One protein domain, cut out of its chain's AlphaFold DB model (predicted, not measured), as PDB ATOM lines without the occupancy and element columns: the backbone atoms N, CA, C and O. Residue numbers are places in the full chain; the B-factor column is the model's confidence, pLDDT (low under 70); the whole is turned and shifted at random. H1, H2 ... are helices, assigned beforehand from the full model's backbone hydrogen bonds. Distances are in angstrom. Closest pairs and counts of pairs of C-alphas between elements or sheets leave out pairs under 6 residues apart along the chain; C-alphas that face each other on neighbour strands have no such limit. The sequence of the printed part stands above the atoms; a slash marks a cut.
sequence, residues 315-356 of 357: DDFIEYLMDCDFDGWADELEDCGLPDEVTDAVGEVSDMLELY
ATOM      1  N   ASP A 315      56.037  12.771  22.832       67.12
ATOM      2  CA  ASP A 315      56.367  11.602  23.651       67.12
ATOM      3  C   ASP A 315      55.401  11.505  24.846       67.12
ATOM      4  O   ASP A 315      54.843  10.433  25.094       67.12
ATOM      5  N   ASP A 316      55.096  12.632  25.505       64.38
ATOM      6  CA  ASP A 316      54.086  12.696  26.575       64.38
ATOM      7  C   ASP A 316      52.683  12.294  26.075       64.38
ATOM      8  O   ASP A 316      51.877  11.711  26.809       64.38
ATOM      9  N   PHE A 317      52.357  12.637  24.824       62.19
ATOM     10  CA  PHE A 317      51.079  12.280  24.207       62.19
ATOM     11  C   PHE A 317      50.988  10.780  23.923       62.19
ATOM     12  O   PHE A 317      49.957  10.168  24.200       62.19
ATOM     13  N   ILE A 318      52.062  10.188  23.396       65.25
ATOM     14  CA  ILE A 318      52.137   8.751  23.119       65.25
ATOM     15  C   ILE A 318      52.093   7.951  24.429       65.25
ATOM     16  O   ILE A 318      51.346   6.979  24.502       65.25
ATOM     17  N   GLU A 319      52.792   8.386  25.483       67.81
ATOM     18  CA  GLU A 319      52.742   7.743  26.808       67.81
ATOM     19  C   GLU A 319      51.326   7.794  27.412       67.81
ATOM     20  O   GLU A 319      50.829   6.796  27.933       67.81
ATOM     21  N   TYR A 320      50.622   8.923  27.269       69.81
ATOM     22  CA  TYR A 320      49.220   9.029  27.685       69.81
ATOM     23  C   TYR A 320      48.290   8.080  26.913       69.81
ATOM     24  O   TYR A 320      47.382   7.493  27.505       69.81
ATOM     25  N   LEU A 321      48.497   7.928  25.601       68.00
ATOM     26  CA  LEU A 321      47.726   6.988  24.789       68.00
ATOM     27  C   LEU A 321      48.031   5.534  25.178       68.00
ATOM     28  O   LEU A 321      47.106   4.741  25.267       68.00
ATOM     29  N   MET A 322      49.282   5.190  25.491       70.62
ATOM     30  CA  MET A 322      49.647   3.845  25.967       70.62
ATOM     31  C   MET A 322      48.985   3.470  27.301       70.62
ATOM     32  O   MET A 322      48.718   2.299  27.549       70.62
ATOM     33  N   ASP A 323      48.694   4.453  28.155       74.06
ATOM     34  CA  ASP A 323      47.967   4.247  29.414       74.06
ATOM     35  C   ASP A 323      46.442   4.074  29.221       74.06
ATOM     36  O   ASP A 323      45.720   3.798  30.190       74.06
ATOM     37  N   CYS A 324      45.923   4.265  28.003       72.50
ATOM     38  CA  CYS A 324      44.507   4.098  27.690       72.50
ATOM     39  C   CYS A 324      44.169   2.629  27.387       72.50
ATOM     40  O   CYS A 324      44.853   1.958  26.621       72.50
ATOM     41  N   ASP A 325      43.062   2.145  27.951       80.81
ATOM     42  CA  ASP A 325      42.559   0.779  27.752       80.81
ATOM     43  C   ASP A 325      41.730   0.683  26.457       80.81
ATOM     44  O   ASP A 325      40.497   0.686  26.482       80.81
ATOM     45  N   PHE A 326      42.414   0.701  25.308       77.62
ATOM     46  CA  PHE A 326      41.771   0.624  23.990       77.62
ATOM     47  C   PHE A 326      41.102  -0.728  23.736       77.62
ATOM     48  O   PHE A 326      40.052  -0.759  23.098       77.62
ATOM     49  N   ASP A 327      41.650  -1.809  24.294       80.50
ATOM     50  CA  ASP A 327      41.077  -3.153  24.184       80.50
ATOM     51  C   ASP A 327      39.747  -3.237  24.942       80.50
ATOM     52  O   ASP A 327      38.732  -3.637  24.375       80.50
ATOM     53  N   GLY A 328      39.709  -2.752  26.190       80.81
ATOM     54  CA  GLY A 328      38.463  -2.665  26.951       80.81
ATOM     55  C   GLY A 328      37.423  -1.759  26.287       80.81
ATOM     56  O   GLY A 328      36.224  -2.030  26.356       80.81
ATOM     57  N   TRP A 329      37.860  -0.702  25.596       74.50
ATOM     58  CA  TRP A 329      36.956   0.152  24.826       74.50
ATOM     59  C   TRP A 329      36.421  -0.540  23.563       74.50
ATOM     60  O   TRP A 329      35.237  -0.397  23.258       74.50
ATOM     61  N   ALA A 330      37.248  -1.303  22.843       77.56
ATOM     62  CA  ALA A 330      36.818  -2.087  21.686       77.56
ATOM     63  C   ALA A 330      35.771  -3.143  22.083       77.56
ATOM     64  O   ALA A 330      34.727  -3.226  21.431       77.56
ATOM     65  N   ASP A 331      35.994  -3.843  23.200       80.12
ATOM     66  CA  ASP A 331      35.049  -4.808  23.774       80.12
ATOM     67  C   ASP A 331      33.689  -4.146  24.097       80.12
ATOM     68  O   ASP A 331      32.626  -4.664  23.750       80.12
ATOM     69  N   GLU A 332      33.691  -2.954  24.713       77.88
ATOM     70  CA  GLU A 332      32.455  -2.210  25.010       77.88
ATOM     71  C   GLU A 332      31.708  -1.751  23.743       77.88
ATOM     72  O   GLU A 332      30.472  -1.683  23.725       77.88
ATOM     73  N   LEU A 333      32.438  -1.418  22.674       66.19
ATOM     74  CA  LEU A 333      31.862  -1.020  21.387       66.19
ATOM     75  C   LEU A 333      31.252  -2.220  20.641       66.19
ATOM     76  O   LEU A 333      30.188  -2.063  20.029       66.19
ATOM     77  N   GLU A 334      31.863  -3.403  20.745       76.00
ATOM     78  CA  GLU A 334      31.316  -4.669  20.235       76.00
ATOM     79  C   GLU A 334      30.011  -5.025  20.961       76.00
ATOM     80  O   GLU A 334      28.984  -5.284  20.323       76.00
ATOM     81  N   ASP A 335      29.993  -4.909  22.292       77.69
ATOM     82  CA  ASP A 335      28.798  -5.124  23.118       77.69
ATOM     83  C   ASP A 335      27.652  -4.146  22.778       77.69
ATOM     84  O   ASP A 335      26.467  -4.467  22.942       77.69
ATOM     85  N   CYS A 336      27.979  -2.960  22.253       64.75
ATOM     86  CA  CYS A 336      27.011  -1.981  21.752       64.75
ATOM     87  C   CYS A 336      26.484  -2.287  20.335       64.75
ATOM     88  O   CYS A 336      25.614  -1.564  19.837       64.75
ATOM     89  N   GLY A 337      26.961  -3.359  19.695       68.38
ATOM     90  CA  GLY A 337      26.516  -3.821  18.380       68.38
ATOM     91  C   GLY A 337      27.066  -3.004  17.210       68.38
ATOM     92  O   GLY A 337      26.413  -2.932  16.163       68.38
ATOM     93  N   LEU A 338      28.216  -2.347  17.389       68.69
ATOM     94  CA  LEU A 338      28.912  -1.682  16.290       68.69
ATOM     95  C   LEU A 338      29.543  -2.712  15.335       68.69
ATOM     96  O   LEU A 338      29.835  -3.827  15.757       68.69
ATOM     97  N   PRO A 339      29.723  -2.373  14.042       72.69
ATOM     98  CA  PRO A 339      30.354  -3.273  13.081       72.69
ATOM     99  C   PRO A 339      31.800  -3.599  13.462       72.69
ATOM    100  O   PRO A 339      32.527  -2.692  13.865       72.69
ATOM    101  N   ASP A 340      32.217  -4.841  13.205       73.12
ATOM    102  CA  ASP A 340      33.567  -5.361  13.475       73.12
ATOM    103  C   ASP A 340      34.671  -4.438  12.925       73.12
ATOM    104  O   ASP A 340      35.667  -4.174  13.576       73.12
ATOM    105  N   GLU A 341      34.448  -3.819  11.762       70.56
ATOM    106  CA  GLU A 341      35.384  -2.866  11.142       70.56
ATOM    107  C   GLU A 341      35.704  -1.644  12.030       70.56
ATOM    108  O   GLU A 341      36.761  -1.032  11.888       70.56
ATOM    109  N   VAL A 342      34.788  -1.256  12.924       64.31
ATOM    110  CA  VAL A 342      34.953  -0.131  13.855       64.31
ATOM    111  C   VAL A 342      35.612  -0.590  15.153       64.31
ATOM    112  O   VAL A 342      36.437   0.143  15.693       64.31
ATOM    113  N   THR A 343      35.265  -1.775  15.653       76.75
ATOM    114  CA  THR A 343      35.856  -2.341  16.876       76.75
ATOM    115  C   THR A 343      37.292  -2.790  16.625       76.75
ATOM    116  O   THR A 343      38.179  -2.447  17.403       76.75
ATOM    117  N   ASP A 344      37.545  -3.427  15.479       77.81
ATOM    118  CA  ASP A 344      38.874  -3.839  15.024       77.81
ATOM    119  C   ASP A 344      39.787  -2.621  14.863       77.81
ATOM    120  O   ASP A 344      40.910  -2.621  15.352       77.81
ATOM    121  N   ALA A 345      39.291  -1.528  14.271       70.31
ATOM    122  CA  ALA A 345      40.070  -0.301  14.116       70.31
ATOM    123  C   ALA A 345      40.463   0.347  15.456       70.31
ATOM    124  O   ALA A 345      41.475   1.042  15.516       70.31
ATOM    125  N   VAL A 346      39.672   0.157  16.519       73.62
ATOM    126  CA  VAL A 346      39.999   0.649  17.869       73.62
ATOM    127  C   VAL A 346      41.001  -0.281  18.557       73.62
ATOM    128  O   VAL A 346      41.952   0.218  19.153       73.62
ATOM    129  N   GLY A 347      40.852  -1.600  18.412       72.94
ATOM    130  CA  GLY A 347      41.834  -2.576  18.904       72.94
ATOM    131  C   GLY A 347      43.199  -2.440  18.218       72.94
ATOM    132  O   GLY A 347      44.235  -2.447  18.875       72.94
ATOM    133  N   GLU A 348      43.220  -2.178  16.908       78.38
ATOM    134  CA  GLU A 348      44.452  -1.950  16.138       78.38
ATOM    135  C   GLU A 348      45.252  -0.728  16.631       78.38
ATOM    136  O   GLU A 348      46.466  -0.665  16.434       78.38
ATOM    137  N   VAL A 349      44.614   0.247  17.296       70.75
ATOM    138  CA  VAL A 349      45.326   1.380  17.916       70.75
ATOM    139  C   VAL A 349      46.198   0.908  19.079       70.75
ATOM    140  O   VAL A 349      47.316   1.405  19.210       70.75
ATOM    141  N   SER A 350      45.737  -0.071  19.865       69.00
ATOM    142  CA  SER A 350      46.520  -0.719  20.929       69.00
ATOM    143  C   SER A 350      47.785  -1.359  20.339       69.00
ATOM    144  O   SER A 350      48.907  -0.984  20.691       69.00
ATOM    145  N   ASP A 351      47.608  -2.197  19.311       73.62
ATOM    146  CA  ASP A 351      48.696  -2.894  18.611       73.62
ATOM    147  C   ASP A 351      49.700  -1.931  17.950       73.62
ATOM    148  O   ASP A 351      50.914  -2.161  17.948       73.62
ATOM    149  N   MET A 352      49.217  -0.829  17.364       69.81
ATOM    150  CA  MET A 352      50.089   0.181  16.763       69.81
ATOM    151  C   MET A 352      50.904   0.947  17.803       69.81
ATOM    152  O   MET A 352      52.057   1.284  17.527       69.81
ATOM    153  N   LEU A 353      50.330   1.247  18.968       64.88
ATOM    154  CA  LEU A 353      51.035   1.955  20.036       64.88
ATOM    155  C   LEU A 353      52.132   1.074  20.648       64.88
ATOM    156  O   LEU A 353      53.222   1.579  20.906       64.88
ATOM    157  N   GLU A 354      51.914  -0.240  20.765       66.69
ATOM    158  CA  GLU A 354      52.953  -1.191  21.195       66.69
ATOM    159  C   GLU A 354      54.159  -1.249  20.236       66.69
ATOM    160  O   GLU A 354      55.286  -1.469  20.674       66.69
ATOM    161  N   LEU A 355      53.959  -1.014  18.932       63.75
ATOM    162  CA  LEU A 355      55.034  -1.012  17.925       63.75
ATOM    163  C   LEU A 355      55.939   0.230  17.973       63.75
ATOM    164  O   LEU A 355      57.019   0.218  17.373       63.75
ATOM    165  N   TYR A 356      55.511   1.296  18.650       56.84
ATOM    166  CA  TYR A 356      56.300   2.516  18.830       56.84
ATOM    167  C   TYR A 356      57.322   2.414  19.985       56.84
ATOM    168  O   TYR A 356      58.033   3.393  20.228       56.84
TER     169      TYR A 356
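AT A GLANCE: This is residues 315 to 356 of the 357 residues of an uncharacterized protein of Firmicutes bacterium ADurb.Bin354 (UniProt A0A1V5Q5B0). A helical hairpin, H2 and H3 side by side, makes most of this rod, and the short helix H1 before it packs on residues 350 to 354 of H3. The printed part has 42 residues with three named helices, H1, H2, H3, and no named strand: all helix. It is only just compact, close to loose, with a radius of gyration of the C-alphas of 10.9 A and spans of 34 by 14 by 11 A.

HOW THE PARTS SIT: Start at H1, residues 315 to 322, which touches residues 350 to 354 alone of H3, residues 340 to 354; the closest C-alphas, of Met 322 and Leu 353, are 6.4 A apart. Their tilt is steep, 48 degrees, opposite ways. H1 is apart from H2, residues 326 to 335. H2 and H3 touch as a hairpin, at a shallow tilt of 10 degrees, opposite ways; their closest C-alphas, of Ala 330 and Thr 343, are 4.9 A apart. Each O i to N i+4 pair is within hydrogen-bond range in H1 and H2, and 8 of 11 in H3.

IN THESE COORDINATES: Find C-alpha 315 at (56.367, 11.602, 23.651); H1 runs 10.5 A to residue 322. H2 runs 14.2 A from residue 326 to 335. H3 runs 21.3 A from residue 340 to C-alpha 354 at (52.953, -1.191, 21.195).

THE WHOLE: Asp 315 and Gly 337 have the C-alphas farthest apart, 34.0 A. The printed part has no cut, and both links are tight. Look for pLDDT under 70 in 18 residues, among them 315 to 321 and 352 to 356.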